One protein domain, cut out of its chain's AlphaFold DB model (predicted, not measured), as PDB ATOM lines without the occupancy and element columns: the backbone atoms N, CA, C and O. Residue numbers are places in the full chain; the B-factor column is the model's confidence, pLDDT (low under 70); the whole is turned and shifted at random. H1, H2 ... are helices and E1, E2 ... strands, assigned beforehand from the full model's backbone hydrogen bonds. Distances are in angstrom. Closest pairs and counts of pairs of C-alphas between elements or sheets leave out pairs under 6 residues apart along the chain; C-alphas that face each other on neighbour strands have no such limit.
ATOM      1  N   VAL A   3      66.966  34.571-162.500       86.69
ATOM      2  CA  VAL A   3      67.505  35.562-163.451       86.69
ATOM      3  C   VAL A   3      66.877  36.929-163.152       86.69
ATOM      4  O   VAL A   3      65.668  37.076-163.329       86.69
ATOM      5  N   PRO A   4      67.643  37.944-162.713       86.25
ATOM      6  CA  PRO A   4      67.101  39.270-162.438       86.25
ATOM      7  C   PRO A   4      66.589  39.960-163.699       86.25
ATOM      8  O   PRO A   4      67.298  40.055-164.701       86.25
ATOM      9  N   VAL A   5      65.388  40.521-163.603       88.50
ATOM     10  CA  VAL A   5      64.745  41.296-164.664       88.50
ATOM     11  C   VAL A   5      64.120  42.570-164.115       88.50
ATOM     12  O   VAL A   5      63.863  42.718-162.918       88.50
ATOM     13  N   ARG A   6      63.863  43.510-165.018       88.75
ATOM     14  CA  ARG A   6      63.188  44.767-164.719       88.75
ATOM     15  C   ARG A   6      62.170  45.095-165.794       88.75
ATOM     16  O   ARG A   6      62.413  44.839-166.972       88.75
ATOM     17  N   LEU A   7      61.045  45.667-165.372       91.19
ATOM     18  CA  LEU A   7      60.011  46.126-166.282       91.19
ATOM     19  C   LEU A   7      60.351  47.524-166.793       91.19
ATOM     20  O   LEU A   7      60.517  48.470-166.015       91.19
ATOM     21  N   TYR A   8      60.400  47.647-168.111       93.00
ATOM     22  CA  TYR A   8      60.583  48.907-168.802       93.00
ATOM     23  C   TYR A   8      59.298  49.303-169.514       93.00
ATOM     24  O   TYR A   8      58.628  48.479-170.131       93.00
ATOM     25  N   GLU A   9      58.979  50.584-169.432       94.88
ATOM     26  CA  GLU A   9      57.969  51.259-170.222       94.88
ATOM     27  C   GLU A   9      58.604  51.765-171.522       94.88
ATOM     28  O   GLU A   9      59.606  52.483-171.509       94.88
ATOM     29  N   LEU A  10      58.024  51.382-172.654       96.75
ATOM     30  CA  LEU A  10      58.463  51.737-173.994       96.75
ATOM     31  C   LEU A  10      57.396  52.613-174.651       96.75
ATOM     32  O   LEU A  10      56.228  52.231-174.724       96.75
ATOM     33  N   THR A  11      57.810  53.741-175.222       97.12
ATOM     34  CA  THR A  11      56.942  54.578-176.062       97.12
ATOM     35  C   THR A  11      57.565  54.769-177.432       97.12
ATOM     36  O   THR A  11      58.672  55.302-177.559       97.12
ATOM     37  N   LEU A  12      56.829  54.380-178.471       96.44
ATOM     38  CA  LEU A  12      57.276  54.476-179.855       96.44
ATOM     39  C   LEU A  12      56.585  55.649-180.566       96.44
ATOM     40  O   LEU A  12      55.368  55.668-180.727       96.44
ATOM     41  N   LYS A  13      57.348  56.645-181.028       96.81
ATOM     42  CA  LYS A  13      56.813  57.841-181.700       96.81
ATOM     43  C   LYS A  13      57.364  58.000-183.107       96.81
ATOM     44  O   LYS A  13      58.563  58.162-183.305       96.81
ATOM     45  N   HIS A  14      56.479  58.019-184.099       96.31
ATOM     46  CA  HIS A  14      56.852  58.421-185.454       96.31
ATOM     47  C   HIS A  14      57.161  59.926-185.501       96.31
ATOM     48  O   HIS A  14      56.297  60.743-185.186       96.31
ATOM     49  N   ARG A  15      58.353  60.302-185.970       95.62
ATOM     50  CA  ARG A  15      58.871  61.682-185.956       95.62
ATOM     51  C   ARG A  15      58.024  62.654-186.768       95.62
ATOM     52  O   ARG A  15      57.711  63.735-186.290       95.62
ATOM     53  N   GLN A  88      51.898  55.079-178.490       94.00
ATOM     54  CA  GLN A  88      51.453  54.011-177.611       94.00
ATOM     55  C   GLN A  88      52.552  53.678-176.608       94.00
ATOM     56  O   GLN A  88      53.737  53.637-176.952       94.00
ATOM     57  N   THR A  89      52.121  53.412-175.383       94.50
ATOM     58  CA  THR A  89      52.975  52.945-174.300       94.50
ATOM     59  C   THR A  89      52.757  51.453-174.096       94.50
ATOM     60  O   THR A  89      51.615  50.990-174.015       94.50
ATOM     61  N   LYS A  90      53.853  50.700-174.047       94.81
ATOM     62  CA  LYS A  90      53.884  49.251-173.830       94.81
ATOM     63  C   LYS A  90      54.972  48.899-172.830       94.81
ATOM     64  O   LYS A  90      55.802  49.741-172.509       94.81
ATOM     65  N   TYR A  91      54.969  47.660-172.352       93.62
ATOM     66  CA  TYR A  91      55.909  47.220-171.330       93.62
ATOM     67  C   TYR A  91      56.664  45.970-171.753       93.62
ATOM     68  O   TYR A  91      56.110  45.107-172.438       93.62
ATOM     69  N   LEU A  92      57.916  45.882-171.318       94.44
ATOM     70  CA  LEU A  92      58.801  44.769-171.622       94.44
ATOM     71  C   LEU A  92      59.727  44.482-170.436       94.44
ATOM     72  O   LEU A  92      60.341  45.398-169.886       94.44
ATOM     73  N   TRP A  93      59.833  43.214-170.050       93.38
ATOM     74  CA  TRP A  93      60.823  42.752-169.086       93.38
ATOM     75  C   TRP A  93      62.153  42.514-169.783       93.38
ATOM     76  O   TRP A  93      62.217  41.805-170.789       93.38
ATOM     77  N   LEU A  94      63.218  43.084-169.231       91.88
ATOM     78  CA  LEU A  94      64.576  42.901-169.729       91.88
ATOM     79  C   LEU A  94      65.510  42.568-168.572       91.88
ATOM     80  O   LEU A  94      65.347  43.073-167.458       91.88
ATOM     81  N   ASP A  95      66.499  41.729-168.853       88.81
ATOM     82  CA  ASP A  95      67.631  41.503-167.967       88.81
ATOM     83  C   ASP A  95      68.638  42.661-168.053       88.81
ATOM     84  O   ASP A  95      68.549  43.554-168.901       88.81
ATOM     85  N   GLY A  96      69.626  42.650-167.163       82.62
ATOM     86  CA  GLY A  96      70.690  43.650-167.170       82.62
ATOM     87  C   GLY A  96      71.717  43.473-168.295       82.62
ATOM     88  O   GLY A  96      72.663  44.260-168.332       82.62
ATOM     89  N   ASP A  97      71.610  42.443-169.157       82.00
ATOM     90  CA  ASP A  97      72.645  42.120-170.150       82.00
ATOM     91  C   ASP A  97      72.591  42.970-171.399       82.00
ATOM     92  O   ASP A  97      72.115  42.572-172.454       82.00
ATOM     93  N   TYR A  98      73.158  44.166-171.280       83.44
ATOM     94  CA  TYR A  98      73.231  45.120-172.377       83.44
ATOM     95  C   TYR A  98      74.099  44.666-173.558       83.44
ATOM     96  O   TYR A  98      74.068  45.328-174.589       83.44
ATOM     97  N   ARG A  99      74.945  43.635-173.402       77.38
ATOM     98  CA  ARG A  99      75.909  43.221-174.438       77.38
ATOM     99  C   ARG A  99      75.450  42.009-175.232       77.38
ATOM    100  O   ARG A  99      75.983  41.797-176.315       77.38
ATOM    101  N   ARG A 100      74.546  41.207-174.677       79.56
ATOM    102  CA  ARG A 100      74.018  40.001-175.315       79.56
ATOM    103  C   ARG A 100      72.536  40.154-175.584       79.56
ATOM    104  O   ARG A 100      71.774  40.618-174.732       79.56
ATOM    105  N   HIS A 101      72.099  39.682-176.736       83.38
ATOM    106  CA  HIS A 101      70.687  39.574-177.051       83.38
ATOM    107  C   HIS A 101      70.229  38.168-176.681       83.38
ATOM    108  O   HIS A 101      70.418  37.228-177.432       83.38
ATOM    109  N   SER A 102      69.713  38.001-175.459       84.44
ATOM    110  CA  SER A 102      69.305  36.677-174.968       84.44
ATOM    111  C   SER A 102      67.802  36.476-175.068       84.44
ATOM    112  O   SER A 102      67.334  35.542-175.707       84.44
ATOM    113  N   PHE A 103      67.037  37.351-174.420       91.31
ATOM    114  CA  PHE A 103      65.587  37.252-174.375       91.31
ATOM    115  C   PHE A 103      64.956  38.607-174.032       91.31
ATOM    116  O   PHE A 103      65.635  39.543-173.599       91.31
ATOM    117  N   CYS A 104      63.639  38.687-174.177       93.44
ATOM    118  CA  CYS A 104      62.795  39.663-173.496       93.44
ATOM    119  C   CYS A 104      61.504  39.005-173.008       93.44
ATOM    120  O   CYS A 104      61.062  38.009-173.575       93.44
ATOM    121  N   GLY A 105      60.891  39.562-171.969       93.00
ATOM    122  CA  GLY A 105      59.613  39.090-171.442       93.00
ATOM    123  C   GLY A 105      58.464  40.045-171.748       93.00
ATOM    124  O   GLY A 105      58.629  41.260-171.640       93.00
ATOM    125  N   VAL A 106      57.282  39.528-172.078       92.19
ATOM    126  CA  VAL A 106      56.067  40.358-172.174       92.19
ATOM    127  C   VAL A 106      55.585  40.787-170.797       92.19
ATOM    128  O   VAL A 106      55.855  40.131-169.801       92.19
ATOM    129  N   HIS A 107      54.806  41.862-170.732       86.44
ATOM    130  CA  HIS A 107      54.294  42.417-169.476       86.44
ATOM    131  C   HIS A 107      53.541  41.426-168.564       86.44
ATOM    132  O   HIS A 107      53.504  41.645-167.357       86.44
ATOM    133  N   THR A 108      52.969  40.351-169.117       87.31
ATOM    134  CA  THR A 108      52.267  39.289-168.373       87.31
ATOM    135  C   THR A 108      53.185  38.195-167.832       87.31
ATOM    136  O   THR A 108      52.684  37.252-167.228       87.31
ATOM    137  N   LEU A 109      54.494  38.272-168.081       90.00
ATOM    138  CA  LEU A 109      55.456  37.293-167.595       90.00
ATOM    139  C   LEU A 109      55.415  37.213-166.065       90.00
ATOM    140  O   LEU A 109      55.509  38.233-165.375       90.00
ATOM    141  N   GLU A 110      55.307  35.993-165.548       89.31
ATOM    142  CA  GLU A 110      55.356  35.745-164.113       89.31
ATOM    143  C   GLU A 110      56.762  36.023-163.573       89.31
ATOM    144  O   GLU A 110      57.770  35.550-164.100       89.31
ATOM    145  N   THR A 111      56.831  36.831-162.515       89.69
ATOM    146  CA  THR A 111      58.090  37.203-161.867       89.69
ATOM    147  C   THR A 111      57.943  37.172-160.353       89.69
ATOM    148  O   THR A 111      56.892  37.512-159.802       89.69
ATOM    149  N   SER A 112      59.016  36.800-159.663       87.12
ATOM    150  CA  SER A 112      59.102  36.803-158.205       87.12
ATOM    151  C   SER A 112      59.889  38.013-157.705       87.12
ATOM    152  O   SER A 112      60.733  38.570-158.412       87.12
ATOM    153  N   GLU A 113      59.589  38.473-156.491       83.75
ATOM    154  CA  GLU A 113      60.402  39.501-155.834       83.75
ATOM    155  C   GLU A 113      61.742  38.908-155.430       83.75
ATOM    156  O   GLU A 113      61.811  37.850-154.800       83.75
ATOM    157  N   LEU A 114      62.816  39.603-155.790       77.69
ATOM    158  CA  LEU A 114      64.153  39.201-155.414       77.69
ATOM    159  C   LEU A 114      64.452  39.728-154.011       77.69
ATOM    160  O   LEU A 114      64.644  40.929-153.825       77.69
ATOM    161  N   ASN A 115      64.519  38.834-153.027       71.94
ATOM    162  CA  ASN A 115      64.960  39.198-151.683       71.94
ATOM    163  C   ASN A 115      66.485  39.021-151.537       71.94
ATOM    164  O   ASN A 115      67.118  38.229-152.244       71.94
ATOM    165  N   ASP A 116      67.092  39.759-150.606       63.28
ATOM    166  CA  ASP A 116      68.543  39.704-150.381       63.28
ATOM    167  C   ASP A 116      69.030  38.313-149.934       63.28
ATOM    168  O   ASP A 116      70.190  37.964-150.177       63.28
ATOM    169  N   GLU A 117      68.136  37.517-149.341       66.44
ATOM    170  CA  GLU A 117      68.373  36.163-148.827       66.44
ATOM    171  C   GLU A 117      68.284  35.068-149.903       66.44
ATOM    172  O   GLU A 117      68.611  33.912-149.626       66.44
ATOM    173  N   THR A 118      67.868  35.401-151.131       69.19
ATOM    174  CA  THR A 118      67.651  34.404-152.183       69.19
ATOM    175  C   THR A 118      68.987  33.772-152.554       69.19
ATOM    176  O   THR A 118      69.881  34.409-153.126       69.19
ATOM    177  N   GLN A 119      69.114  32.487-152.237       63.12
ATOM    178  CA  GLN A 119      70.203  31.646-152.704       63.12
ATOM    179  C   GLN A 119      69.953  31.358-154.199       63.12
ATOM    180  O   GLN A 119      68.814  31.147-154.603       63.12
ATOM    181  N   PHE A 120      70.994  31.372-155.038       72.75
ATOM    182  CA  PHE A 120      70.907  31.122-156.495       72.75
ATOM    183  C   PHE A 120      70.290  32.227-157.350       72.75
ATOM    184  O   PHE A 120      69.564  31.951-158.305       72.75
ATOM    185  N   VAL A 121      70.621  33.481-157.062       74.69
ATOM    186  CA  VAL A 121      70.372  34.587-157.990       74.69
ATOM    187  C   VAL A 121      71.567  34.769-158.904       74.69
ATOM    188  O   VAL A 121      72.666  35.021-158.408       74.69
ATOM    189  N   ILE A 122      71.346  34.771-160.219       71.69
ATOM    190  CA  ILE A 122      72.328  35.239-161.194       71.69
ATOM    191  C   ILE A 122      72.442  36.754-161.072       71.69
ATOM    192  O   ILE A 122      71.872  37.523-161.838       71.69
ATOM    193  N   ARG A 123      73.155  37.211-160.046       60.25
ATOM    194  CA  ARG A 123      73.495  38.621-159.887       60.25
ATOM    195  C   ARG A 123      74.504  38.912-160.983       60.25
ATOM    196  O   ARG A 123      75.598  38.347-160.947       60.25
ATOM    197  N   PRO A 124      74.135  39.675-162.010       51.81
ATOM    198  CA  PRO A 124      74.956  39.668-163.186       51.81
ATOM    199  C   PRO A 124      76.209  40.523-162.917       51.81
ATOM    200  O   PRO A 124      76.250  41.342-161.994       51.81
ATOM    201  N   TRP A 125      77.233  40.317-163.746       51.81
ATOM    202  CA  TRP A 125      78.359  41.231-164.023       51.81
ATOM    203  C   TRP A 125      79.721  41.001-163.376       51.81
ATOM    204  O   TRP A 125      80.666  41.671-163.795       51.81
ATOM    205  N   HIS A 126      79.902  40.039-162.473       41.31
ATOM    206  CA  HIS A 126      81.249  39.588-162.110       41.31
ATOM    207  C   HIS A 126      81.468  38.140-162.540       41.31
ATOM    208  O   HIS A 126      80.789  37.228-162.088       41.31
ATOM    209  N   ARG A 127      82.467  37.944-163.411       47.47
ATOM    210  CA  ARG A 127      83.187  36.673-163.512       47.47
ATOM    211  C   ARG A 127      83.896  36.469-162.162       47.47
ATOM    212  O   ARG A 127      84.837  37.209-161.877       47.47
ATOM    213  N   GLY A 128      83.429  35.533-161.333       50.56
ATOM    214  CA  GLY A 128      84.073  35.140-160.066       50.56
ATOM    215  C   GLY A 128      83.427  35.659-158.770       50.56
ATOM    216  O   GLY A 128      82.479  36.438-158.787       50.56
ATOM    217  N   GLU A 129      83.989  35.221-157.636       50.38
ATOM    218  CA  GLU A 129      83.491  35.332-156.243       50.38
ATOM    219  C   GLU A 129      83.551  36.752-155.632       50.38
ATOM    220  O   GLU A 129      83.746  36.954-154.431       50.38
ATOM    221  N   GLY A 130      83.414  37.783-156.462       46.41
ATOM    222  CA  GLY A 130      83.397  39.175-156.030       46.41
ATOM    223  C   GLY A 130      82.007  39.611-155.577       46.41
ATOM    224  O   GLY A 130      81.019  39.306-156.236       46.41
ATOM    225  N   LYS A 131      81.960  40.352-154.459       45.75
ATOM    226  CA  LYS A 131      80.776  40.945-153.807       45.75
ATOM    227  C   LYS A 131      79.576  41.159-154.744       45.75
ATOM    228  O   LYS A 131      79.748  41.804-155.782       45.75
ATOM    229  N   PRO A 132      78.362  40.751-154.334       50.31
ATOM    230  CA  PRO A 132      77.168  40.970-155.133       50.31
ATOM    231  C   PRO A 132      77.021  42.461-155.439       50.31
ATOM    232  O   PRO A 132      76.909  43.283-154.527       50.31
ATOM    233  N   ARG A 133      77.061  42.815-156.724       50.75
ATOM    234  CA  ARG A 133      76.736  44.167-157.170       50.75
ATOM    235  C   ARG A 133      75.266  44.245-157.553       50.75
ATOM    236  O   ARG A 133      74.673  43.280-158.026       50.75
ATOM    237  N   LEU A 134      74.718  45.430-157.303       58.25
ATOM    238  CA  LEU A 134      73.418  45.888-157.774       58.25
ATOM    239  C   LEU A 134      73.352  45.799-159.307       58.25
ATOM    240  O   LEU A 134      74.368  45.573-159.968       58.25
ATOM    241  N   TRP A 135      72.152  45.999-159.855       71.06
ATOM    242  CA  TRP A 135      71.924  46.138-161.296       71.06
ATOM    243  C   TRP A 135      73.067  46.920-161.975       71.06
ATOM    244  O   TRP A 135      73.532  47.910-161.405       71.06
ATOM    245  N   PRO A 136      73.546  46.490-163.155       63.84
ATOM    246  CA  PRO A 136      74.823  46.933-163.732       63.84
ATOM    247  C   PRO A 136      74.988  48.446-163.877       63.84
ATOM    248  O   PRO A 136      76.121  48.929-163.894       63.84
ATOM    249  N   SER A 137      73.884  49.184-163.973       62.53
ATOM    250  CA  SER A 137      73.876  50.636-163.856       62.53
ATOM    251  C   SER A 137      73.386  51.076-162.476       62.53
ATOM    252  O   SER A 137      72.284  50.720-162.053       62.53
ATOM    253  N   SER A 138      74.189  51.904-161.803       66.75
ATOM    254  CA  SER A 138      73.788  52.609-160.579       66.75
ATOM    255  C   SER A 138      72.873  53.811-160.849       66.75
ATOM    256  O   SER A 138      72.282  54.333-159.907       66.75
ATOM    257  N   ASP A 139      72.775  54.257-162.107       80.56
ATOM    258  CA  ASP A 139      71.914  55.356-162.554       80.56
ATOM    259  C   ASP A 139      70.788  54.826-163.458       80.56
ATOM    260  O   ASP A 139      71.020  54.138-164.458       80.56
ATOM    261  N   TRP A 140      69.552  55.170-163.106       82.94
ATOM    262  CA  TRP A 140      68.350  54.823-163.857       82.94
ATOM    263  C   TRP A 140      68.336  55.408-165.270       82.94
ATOM    264  O   TRP A 140      67.864  54.748-166.193       82.94
ATOM    265  N   GLY A 141      68.865  56.619-165.462       87.12
ATOM    266  CA  GLY A 141      68.930  57.251-166.778       87.12
ATOM    267  C   GLY A 141      69.886  56.514-167.714       87.12
ATOM    268  O   GLY A 141      69.540  56.229-168.860       87.12
ATOM    269  N   GLU A 142      71.063  56.138-167.209       89.31
ATOM    270  CA  GLU A 142      72.033  55.344-167.969       89.31
ATOM    271  C   GLU A 142      71.488  53.946-168.299       89.31
ATOM    272  O   GLU A 142      71.657  53.475-169.424       89.31
ATOM    273  N   ASP A 143      70.797  53.299-167.354       88.38
ATOM    274  CA  ASP A 143      70.144  52.003-167.575       88.38
ATOM    275  C   ASP A 143      69.141  52.071-168.735       88.38
ATOM    276  O   ASP A 143      69.206  51.273-169.671       88.38
ATOM    277  N   CYS A 144      68.255  53.069-168.704       92.19
ATOM    278  CA  CYS A 144      67.238  53.268-169.731       92.19
ATOM    279  C   CYS A 144      67.856  53.513-171.113       92.19
ATOM    280  O   CYS A 144      67.409  52.923-172.096       92.19
ATOM    281  N   GLU A 145      68.907  54.333-171.207       93.81
ATOM    282  CA  GLU A 145      69.587  54.590-172.482       93.81
ATOM    283  C   GLU A 145      70.329  53.353-173.012       93.81
ATOM    284  O   GLU A 145      70.306  53.094-174.217       93.81
ATOM    285  N   ARG A 146      70.932  52.535-172.140       92.69
ATOM    286  CA  ARG A 146      71.559  51.269-172.553       92.69
ATOM    287  C   ARG A 146      70.533  50.269-173.080       92.69
ATOM    288  O   ARG A 146      70.757  49.689-174.141       92.69
ATOM    289  N   GLN A 147      69.398  50.104-172.399       93.50
ATOM    290  CA  GLN A 147      68.324  49.224-172.874       93.50
ATOM    291  C   GLN A 147      67.682  49.741-174.158       93.50
ATOM    292  O   GLN A 147      67.402  48.968-175.069       93.50
ATOM    293  N   LYS A 148      67.499  51.058-174.274       95.75
ATOM    294  CA  LYS A 148      67.038  51.689-175.509       95.75
ATOM    295  C   LYS A 148      67.958  51.362-176.679       95.75
ATOM    296  O   LYS A 148      67.445  50.963-177.718       95.75
ATOM    297  N   ASN A 149      69.276  51.495-176.515       94.19
ATOM    298  CA  ASN A 149      70.240  51.147-177.563       94.19
ATOM    299  C   ASN A 149      70.154  49.662-177.929       94.19
ATOM    300  O   ASN A 149      69.999  49.352-179.104       94.19
ATOM    301  N   ARG A 150      70.104  48.770-176.930       93.06
ATOM    302  CA  ARG A 150      69.924  47.324-177.135       93.06
ATOM    303  C   ARG A 150      68.669  47.006-177.957       93.06
ATOM    304  O   ARG A 150      68.730  46.242-178.914       93.06
ATOM    305  N   ILE A 151      67.532  47.625-177.637       95.12
ATOM    306  CA  ILE A 151      66.297  47.464-178.423       95.12
ATOM    307  C   ILE A 151      66.482  48.014-179.845       95.12
ATOM    308  O   ILE A 151      65.968  47.441-180.801       95.12
ATOM    309  N   TRP A 152      67.196  49.132-180.002       93.88
ATOM    310  CA  TRP A 152      67.418  49.787-181.295       93.88
ATOM    311  C   TRP A 152      68.424  49.087-182.205       93.88
ATOM    312  O   TRP A 152      68.403  49.350-183.413       93.88
ATOM    313  N   ASP A 153      69.262  48.206-181.663       92.94
ATOM    314  CA  ASP A 153      70.196  47.386-182.430       92.94
ATOM    315  C   ASP A 153      69.442  46.308-183.231       92.94
ATOM    316  O   ASP A 153      69.663  46.185-184.443       92.94
ATOM    317  N   VAL A 154      68.447  45.650-182.616       93.44
ATOM    318  CA  VAL A 154      67.577  44.624-183.240       93.44
ATOM    319  C   VAL A 154      66.067  44.856-182.977       93.44
ATOM    320  O   VAL A 154      65.368  44.013-182.410       93.44
ATOM    321  N   PRO A 155      65.498  46.003-183.401       93.81
ATOM    322  CA  PRO A 155      64.118  46.390-183.123       93.81
ATOM    323  C   PRO A 155      63.097  45.453-183.759       93.81
ATOM    324  O   PRO A 155      61.993  45.332-183.239       93.81
ATOM    325  N   GLU A 156      63.449  44.782-184.858       92.44
ATOM    326  CA  GLU A 156      62.586  43.793-185.499       92.44
ATOM    327  C   GLU A 156      62.306  42.575-184.604       92.44
ATOM    328  O   GLU A 156      61.320  41.888-184.844       92.44
ATOM    329  N   GLN A 157      63.117  42.330-183.569       93.94
ATOM    330  CA  GLN A 157      62.908  41.242-182.611       93.94
ATOM    331  C   GLN A 157      62.191  41.725-181.339       93.94
ATOM    332  O   GLN A 157      61.239  41.099-180.885       93.94
ATOM    333  N   TYR A 158      62.572  42.888-180.798       95.50
ATOM    334  CA  TYR A 158      61.986  43.414-179.555       95.50
ATOM    335  C   TYR A 158      60.624  44.102-179.736       95.50
ATOM    336  O   TYR A 158      59.715  43.930-178.920       95.50
ATOM    337  N   LEU A 159      60.465  44.931-180.774       95.44
ATOM    338  CA  LEU A 159      59.263  45.756-180.924       95.44
ATOM    339  C   LEU A 159      57.992  44.948-181.214       95.44
ATOM    340  O   LEU A 159      56.963  45.333-180.666       95.44
ATOM    341  N   PRO A 160      58.007  43.846-181.990       95.06
ATOM    342  CA  PRO A 160      56.816  43.011-182.141       95.06
ATOM    343  C   PRO A 160      56.342  42.362-180.844       95.06
ATOM    344  O   PRO A 160      55.139  42.176-180.675       95.06
ATOM    345  N   VAL A 161      57.268  42.041-179.936       94.81
ATOM    346  CA  VAL A 161      56.942  41.458-178.628       94.81
ATOM    347  C   VAL A 161      56.264  42.500-177.737       94.81
ATOM    348  O   VAL A 161      55.247  42.218-177.111       94.81
ATOM    349  N   ALA A 162      56.783  43.731-177.710       94.50
ATOM    350  CA  ALA A 162      56.188  44.814-176.924       94.50
ATOM    351  C   ALA A 162      54.888  45.368-177.545       94.50
ATOM    352  O   ALA A 162      53.944  45.716-176.832       94.50
ATOM    353  N   PHE A 163      54.828  45.477-178.873       94.50
ATOM    354  CA  PHE A 163      53.732  46.084-179.624       94.50
ATOM    355  C   PHE A 163      53.102  45.055-180.569       94.50
ATOM    356  O   PHE A 163      53.521  44.917-181.714       94.50
ATOM    357  N   GLU A 164      52.026  44.400-180.133       90.88
ATOM    358  CA  GLU A 164      51.312  43.373-180.918       90.88
ATOM    359  C   GLU A 164      50.938  43.830-182.344       90.88
ATOM    360  O   GLU A 164      51.036  43.069-183.309       90.88
ATOM    361  N   SER A 165      50.559  45.103-182.517       93.00
ATOM    362  CA  SER A 165      50.215  45.673-183.828       93.00
ATOM    363  C   SER A 165      51.421  45.990-184.724       93.00
ATOM    364  O   SER A 165      51.233  46.409-185.868       93.00
ATOM    365  N   PHE A 166      52.660  45.810-184.254       94.75
ATOM    366  CA  PHE A 166      53.870  46.174-184.998       94.75
ATOM    367  C   PHE A 166      53.959  45.435-186.330       94.75
ATOM    368  O   PHE A 166      54.033  46.063-187.387       94.75
ATOM    369  N   ASN A 167      53.847  44.106-186.297       93.38
ATOM    370  CA  ASN A 167      53.887  43.280-187.504       93.38
ATOM    371  C   ASN A 167      52.743  43.619-188.469       93.38
ATOM    372  O   ASN A 167      52.887  43.507-189.684       93.38
ATOM    373  N   GLU A 168      51.607  44.090-187.953       92.38
ATOM    374  CA  GLU A 168      50.498  44.543-188.787       92.38
ATOM    375  C   GLU A 168      50.829  45.841-189.542       92.38
ATOM    376  O   GLU A 168      50.427  46.006-190.698       92.38
ATOM    377  N   CYS A 169      51.556  46.769-188.918       91.62
ATOM    378  CA  CYS A 169      51.984  48.029-189.528       91.62
ATOM    379  C   CYS A 169      53.096  47.866-190.570       91.62
ATOM    380  O   CYS A 169      53.200  48.705-191.467       91.62
ATOM    381  N   PHE A 170      53.907  46.812-190.467       92.62
ATOM    382  CA  PHE A 170      55.090  46.595-191.309       92.62
ATOM    383  C   PHE A 170      55.024  45.307-192.145       92.62
ATOM    384  O   PHE A 170      56.033  44.855-192.671       92.62
ATOM    385  N   ARG A 171      53.828  44.733-192.326       87.88
ATOM    386  CA  ARG A 171      53.628  43.538-193.166       87.88
ATOM    387  C   ARG A 171      54.085  43.746-194.613       87.88
ATOM    388  O   ARG A 171      54.748  42.885-195.176       87.88
ATOM    389  N   ASP A 172      53.732  44.898-195.183       86.31
ATOM    390  CA  ASP A 172      53.945  45.214-196.602       86.31
ATOM    391  C   ASP A 172      55.064  46.252-196.820       86.31
ATOM    392  O   ASP A 172      55.290  46.717-197.937       86.31
ATOM    393  N   GLN A 173      55.746  46.672-195.750       86.31
ATOM    394  CA  GLN A 173      56.753  47.732-195.786       86.31
ATOM    395  C   GLN A 173      57.826  47.516-194.718       86.31
ATOM    396  O   GLN A 173      57.535  47.076-193.614       86.31
ATOM    397  N   LYS A 174      59.072  47.891-195.017       88.81
ATOM    398  CA  LYS A 174      60.175  47.770-194.057       88.81
ATOM    399  C   LYS A 174      60.052  48.806-192.933       88.81
ATOM    400  O   LYS A 174      59.733  49.967-193.187       88.81
ATOM    401  N   PHE A 175      60.381  48.409-191.706       92.69
ATOM    402  CA  PHE A 175      60.571  49.342-190.599       92.69
ATOM    403  C   PHE A 175      61.824  50.207-190.825       92.69
ATOM    404  O   PHE A 175      62.931  49.696-190.993       92.69
ATOM    405  N   VAL A 176      61.658  51.532-190.838       93.00
ATOM    406  CA  VAL A 176      62.752  52.492-191.049       93.00
ATOM    407  C   VAL A 176      63.066  53.201-189.734       93.00
ATOM    408  O   VAL A 176      62.386  54.148-189.353       93.00
ATOM    409  N   ARG A 177      64.123  52.761-189.040       92.75
ATOM    410  CA  ARG A 177      64.490  53.241-187.689       92.75
ATOM    411  C   ARG A 177      64.605  54.772-187.588       92.75
ATOM    412  O   ARG A 177      64.243  55.344-186.564       92.75
ATOM    413  N   SER A 178      65.069  55.449-188.643       93.56
ATOM    414  CA  SER A 178      65.246  56.912-188.665       93.56
ATOM    415  C   SER A 178      63.944  57.705-188.579       93.56
ATOM    416  O   SER A 178      63.979  58.868-188.177       93.56
ATOM    417  N   ASP A 179      62.813  57.095-188.934       94.38
ATOM    418  CA  ASP A 179      61.503  57.750-188.934       94.38
ATOM    419  C   ASP A 179      60.835  57.705-187.559       94.38
ATOM    420  O   ASP A 179      59.827  58.376-187.324       94.38
ATOM    421  N   TRP A 180      61.423  56.959-186.625       96.19
ATOM    422  CA  TRP A 180      60.876  56.696-185.308       96.19
ATOM    423  C   TRP A 180      61.812  57.182-184.201       96.19
ATOM    424  O   TRP A 180      63.008  57.432-184.385       96.19
ATOM    425  N   ALA A 181      61.234  57.383-183.029       96.56
ATOM    426  CA  ALA A 181      61.929  57.652-181.788       96.56
ATOM    427  C   ALA A 181      61.366  56.707-180.726       96.56
ATOM    428  O   ALA A 181      60.149  56.642-180.540       96.56
ATOM    429  N   LEU A 182      62.252  55.981-180.051       97.50
ATOM    430  CA  LEU A 182      61.917  55.157-178.898       97.50
ATOM    431  C   LEU A 182      62.323  55.889-177.626       97.50
ATOM    432  O   LEU A 182      63.451  56.368-177.506       97.50
ATOM    433  N   SER A 183      61.386  55.959-176.692       96.81
ATOM    434  CA  SER A 183      61.650  56.309-175.300       96.81
ATOM    435  C   SER A 183      61.543  55.044-174.463       96.81
ATOM    436  O   SER A 183      60.634  54.249-174.692       96.81
ATOM    437  N   VAL A 184      62.469  54.869-173.525       95.94
ATOM    438  CA  VAL A 184      62.488  53.750-172.582       95.94
ATOM    439  C   VAL A 184      62.632  54.329-171.188       95.94
ATOM    440  O   VAL A 184      63.496  55.177-170.969       95.94
ATOM    441  N   TRP A 185      61.792  53.882-170.266       93.06
ATOM    442  CA  TRP A 185      61.809  54.287-168.864       93.06
ATOM    443  C   TRP A 185      61.625  53.066-167.978       93.06
ATOM    444  O   TRP A 185      61.017  52.087-168.394       93.06
ATOM    445  N   VAL A 186      62.111  53.101-166.741       90.19
ATOM    446  CA  VAL A 186      61.721  52.081-165.760       90.19
ATOM    447  C   VAL A 186      60.262  52.311-165.377       90.19
ATOM    448  O   VAL A 186      59.886  53.428-165.021       90.19
ATOM    449  N   ALA A 187      59.439  51.262-165.455       89.19
ATOM    450  CA  ALA A 187      58.013  51.366-165.171       89.19
ATOM    451  C   ALA A 187      57.778  51.770-163.704       89.19
ATOM    452  O   ALA A 187      58.200  51.071-162.780       89.19
ATOM    453  N   ALA A 188      57.094  52.899-163.487       72.00
ATOM    454  CA  ALA A 188      56.910  53.502-162.164       72.00
ATOM    455  C   ALA A 188      56.186  52.575-161.170       72.00
ATOM    456  O   ALA A 188      56.537  52.554-159.988       72.00
ATOM    457  N   GLU A 189      55.226  51.781-161.657       63.66
ATOM    458  CA  GLU A 189      54.377  50.884-160.857       63.66
ATOM    459  C   GLU A 189      55.156  49.735-160.191       63.66
ATOM    460  O   GLU A 189      54.736  49.244-159.148       63.66
ATOM    461  N   ILE A 190      56.321  49.357-160.736       60.91
ATOM    462  CA  ILE A 190      57.185  48.263-160.239       60.91
ATOM    463  C   ILE A 190      58.580  48.797-159.836       60.91
ATOM    464  O   ILE A 190      59.503  48.054-159.525       60.91
ATOM    465  N   SER A 191      58.757  50.122-159.823       53.59
ATOM    466  CA  SER A 191      60.065  50.796-159.919       53.59
ATOM    467  C   SER A 191      61.050  50.637-158.754       53.59
ATOM    468  O   SER A 191      62.144  51.196-158.834       53.59
ATOM    469  N   ARG A 192      60.726  49.918-157.674       55.59
ATOM    470  CA  ARG A 192      61.637  49.805-156.518       55.59
ATOM    471  C   ARG A 192      62.226  48.425-156.304       55.59
ATOM    472  O   ARG A 192      63.369  48.348-155.856       55.59
ATOM    473  N   ASP A 193      61.517  47.376-156.694       66.94
ATOM    474  CA  ASP A 193      61.907  46.026-156.312       66.94
ATOM    475  C   ASP A 193      62.485  45.293-157.516       66.94
ATOM    476  O   ASP A 193      61.872  45.194-158.581       66.94
ATOM    477  N   VAL A 194      63.716  44.805-157.357       70.69
ATOM    478  CA  VAL A 194      64.321  43.913-158.343       70.69
ATOM    479  C   VAL A 194      63.477  42.646-158.375       70.69
ATOM    480  O   VAL A 194      63.197  42.045-157.341       70.69
ATOM    481  N   ARG A 195      63.053  42.254-159.572       86.06
ATOM    482  CA  ARG A 195      62.286  41.032-159.799       86.06
ATOM    483  C   ARG A 195      63.191  39.997-160.440       86.06
ATOM    484  O   ARG A 195      64.246  40.333-160.983       86.06
ATOM    485  N   ALA A 196      62.789  38.742-160.389       88.12
ATOM    486  CA  ALA A 196      63.484  37.679-161.082       88.12
ATOM    487  C   ALA A 196      62.515  36.710-161.748       88.12
ATOM    488  O   ALA A 196      61.363  36.571-161.344       88.12
ATOM    489  N   ILE A 197      63.024  36.044-162.776       89.75
ATOM    490  CA  ILE A 197      62.395  34.886-163.398       89.75
ATOM    491  C   ILE A 197      63.069  33.654-162.811       89.75
ATOM    492  O   ILE A 197      64.303  33.586-162.758       89.75
ATOM    493  N   GLU A 198      62.273  32.695-162.355       88.88
ATOM    494  CA  GLU A 198      62.793  31.404-161.936       88.88
ATOM    495  C   GLU A 198      63.069  30.528-163.161       88.88
ATOM    496  O   GLU A 198      62.226  30.355-164.034       88.88
ATOM    497  N   VAL A 199      64.286  29.997-163.222       87.25
ATOM    498  CA  VAL A 199      64.758  29.085-164.257       87.25
ATOM    499  C   VAL A 199      65.218  27.802-163.583       87.25
ATOM    500  O   VAL A 199      66.055  27.822-162.666       87.25
ATOM    501  N   GLU A 200      64.671  26.686-164.047       85.69
ATOM    502  CA  GLU A 200      65.052  25.344-163.629       85.69
ATOM    503  C   GLU A 200      66.139  24.817-164.570       85.69
ATOM    504  O   GLU A 200      65.931  24.692-165.774       85.69
ATOM    505  N   LEU A 201      67.324  24.547-164.019       80.31
ATOM    506  CA  LEU A 201      68.421  23.938-164.765       80.31
ATOM    507  C   LEU A 201      68.372  22.428-164.573       80.31
ATOM    508  O   LEU A 201      68.217  21.946-163.449       80.31
ATOM    509  N   ARG A 202      68.568  21.682-165.658       77.94
ATOM    510  CA  ARG A 202      68.686  20.228-165.583       77.94
ATOM    511  C   ARG A 202      70.020  19.836-164.946       77.94
ATOM    512  O   ARG A 202      71.060  20.426-165.238       77.94
ATOM    513  N   THR A 203      69.981  18.848-164.058       72.06
ATOM    514  CA  THR A 203      71.157  18.382-163.306       72.06
ATOM    515  C   THR A 203      72.207  17.723-164.197       72.06
ATOM    516  O   THR A 203      73.390  17.885-163.934       72.06
ATOM    517  N   MET A 323      73.204  27.489-171.321       82.81
ATOM    518  CA  MET A 323      72.291  26.543-170.663       82.81
ATOM    519  C   MET A 323      71.086  27.258-170.041       82.81
ATOM    520  O   MET A 323      69.980  26.722-170.005       82.81
ATOM    521  N   ILE A 324      71.289  28.490-169.564       83.19
ATOM    522  CA  ILE A 324      70.209  29.333-169.046       83.19
ATOM    523  C   ILE A 324      69.275  29.710-170.194       83.19
ATOM    524  O   ILE A 324      68.067  29.569-170.052       83.19
ATOM    525  N   GLN A 325      69.828  30.127-171.338       81.81
ATOM    526  CA  GLN A 325      69.058  30.463-172.539       81.81
ATOM    527  C   GLN A 325      68.219  29.283-173.040       81.81
ATOM    528  O   GLN A 325      67.036  29.458-173.313       81.81
ATOM    529  N   GLU A 326      68.788  28.079-173.086       83.12
ATOM    530  CA  GLU A 326      68.050  26.856-173.439       83.12
ATOM    531  C   GLU A 326      66.911  26.549-172.451       83.12
ATOM    532  O   GLU A 326      65.862  26.041-172.844       83.12
ATOM    533  N   SER A 327      67.095  26.891-171.172       84.56
ATOM    534  CA  SER A 327      66.108  26.656-170.111       84.56
ATOM    535  C   SER A 327      65.067  27.780-169.981       84.56
ATOM    536  O   SER A 327      64.096  27.629-169.246       84.56
ATOM    537  N   LEU A 328      65.221  28.896-170.704       83.44
ATOM    538  CA  LEU A 328      64.307  30.050-170.698       83.44
ATOM    539  C   LEU A 328      63.054  29.850-171.577       83.44
ATOM    540  O   LEU A 328      62.408  30.818-171.974       83.44
ATOM    541  N   ASN A 329      62.676  28.602-171.864       80.12
ATOM    542  CA  ASN A 329      61.451  28.262-172.588       80.12
ATOM    543  C   ASN A 329      60.216  28.359-171.670       80.12
ATOM    544  O   ASN A 329      59.594  27.353-171.327       80.12
ATOM    545  N   LEU A 330      59.919  29.580-171.226       84.50
ATOM    546  CA  LEU A 330      58.832  29.921-170.311       84.50
ATOM    547  C   LEU A 330      57.755  30.722-171.043       84.50
ATOM    548  O   LEU A 330      58.057  31.530-171.926       84.50
ATOM    549  N   ASP A 331      56.499  30.552-170.634       87.31
ATOM    550  CA  ASP A 331      55.391  31.321-171.192       87.31
ATOM    551  C   ASP A 331      55.611  32.825-170.978       87.31
ATOM    552  O   ASP A 331      55.811  33.312-169.865       87.31
ATOM    553  N   GLY A 332      55.581  33.578-172.077       89.00
ATOM    554  CA  GLY A 332      55.814  35.019-172.066       89.00
ATOM    555  C   GLY A 332      57.286  35.442-172.121       89.00
ATOM    556  O   GLY A 332      57.552  36.645-172.126       89.00
ATOM    557  N   VAL A 333      58.231  34.504-172.215       91.75
ATOM    558  CA  VAL A 333      59.626  34.782-172.579       91.75
ATOM    559  C   VAL A 333      59.813  34.567-174.078       91.75
ATOM    560  O   VAL A 333      59.393  33.559-174.640       91.75
ATOM    561  N   TYR A 334      60.456  35.528-174.731       92.31
ATOM    562  CA  TYR A 334      60.763  35.494-176.154       92.31
ATOM    563  C   TYR A 334      62.280  35.525-176.334       92.31
ATOM    564  O   TYR A 334      62.908  36.490-175.884       92.31
ATOM    565  N   PRO A 335      62.881  34.499-176.963       90.81
ATOM    566  CA  PRO A 335      64.303  34.510-177.264       90.81
ATOM    567  C   PRO A 335      64.610  35.600-178.294       90.81
ATOM    568  O   PRO A 335      63.787  35.900-179.159       90.81
ATOM    569  N   ILE A 336      65.797  36.187-178.185       89.75
ATOM    570  CA  ILE A 336      66.336  37.104-179.189       89.75
ATOM    571  C   ILE A 336      67.517  36.385-179.832       89.75
ATOM    572  O   ILE A 336      68.406  35.903-179.134       89.75
TER     573      ILE A 336
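AT A GLANCE: This is residues 3 to 15, 88 to 203 and 323 to 336 of the 340 residues of an uncharacterized protein of Pseudomonas jessenii (UniProt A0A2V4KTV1). A strongly twisted antiparallel sheet of five strands, in the order E4 E1 E2 E3 E6, forms the core, with H1 packed on one face at the E4 side and H2 on the opposite face. A long unnamed loop, residues 107 to 139, winds away from the sheet past the beginning of E1, where the short strand E5 crosses; small H3 follows H2 at the other end. The printed part has 143 residues with four named helices and six named strands, in the order E1 E2 E3 H1 H2 H3 E4 E5 H4 E6. The class is mixed, helices and strands, though named elements hold 69 residues, under half. The whole is compact, with a radius of gyration of the C-alphas of 15.7 A and spans of 49 by 34 by 28 A.

IN THESE COORDINATES: Find C-alpha 3 at (67.505, 35.562, -163.451); from there E1, residues 3 to 14, runs 33.5 A to C-alpha 14 at (56.852, 58.421, -185.454). Beside it look for E2, residues 88 to 95, 22.6 A long, and E4, residues 180 to 186, 20.1 A long. E3 is residues 103 to 106, 10.3 A, and E6 is residues 333 to 335, 6.6 A, ending at C-alpha 335 at (64.303, 34.510, -177.264). E5 is residues 195 to 198, 9.9 A. Among the helices, H1 spans residues 140 to 153 and 20.1 A, and H2 residues 155 to 162 and 10.2 A. H3, residues 166 to 169, measures 5.2 A and H4, residues 323 to 327, 6.2 A.

HOW THE PARTS SIT: Start at E1, an inner strand. It is antiparallel to E2 at 152 degrees, and you will find N 8 and O 92 at 2.9 A, within hydrogen-bond range. Toward the edge strand E4 it is antiparallel at 146 degrees, with N 9 and O 185 at 2.7 A. E2 and E3 form an antiparallel hairpin, with N 93 and O 105 at 2.8 A. E3 and the edge strand E6 are antiparallel, with N 334 and O 104 at 2.8 A. The pairing of E3 is staggered: residues 103 to 105 pair with E6 and 105 to 106 with E2. E5 is in no sheet; it and E1 meet only at a point, where C-alphas 4 and 196 face each other at 4.2 A, and residues 195 to 196 of E5 pair antiparallel with residues 112 to 113. Now look at the faces. H1 is on the sheet at a height of 7.0 A, over E1 and across the strands, at 72 degrees to E1 on the local plane; its closest C-alphas to E4 are those of Cys 144 and Val 184, 5.6 A. H2 is on the opposite face, the C-alphas of Lys 90 and Ala 162 being its closest to E2, 5.9 A. H2 and H3 only just touch, only at the corner, with 3 pairs of C-alphas within 8 A, the closest those of Pro 160 and Phe 166 at 5.2 A. H3 is not on the sheet, and H4 only just is not, with 4 pairs of C-alphas within 10 A. In H1 and H4 every O i to N i+4 pair is within hydrogen-bond range, in H2 2 of 4 are, and H3 is too short for such a pair.

THE WHOLE: The C-alphas farthest apart are those of Glu 129 and Asp 172, 51.0 A. Residues 16 to 87 are not printed, and C-alphas 15 and 88 are 13.5 A apart across that cut; residues 204 to 322 are also missing, with 11.0 A between C-alphas 203 and 323. The link from E3 to H1, 33 residues, is long. The model's mean pLDDT over the printed part is 83.5, and it is under 70 at residues 116 to 119, 123 to 134, 136 to 138 and 189 to 193.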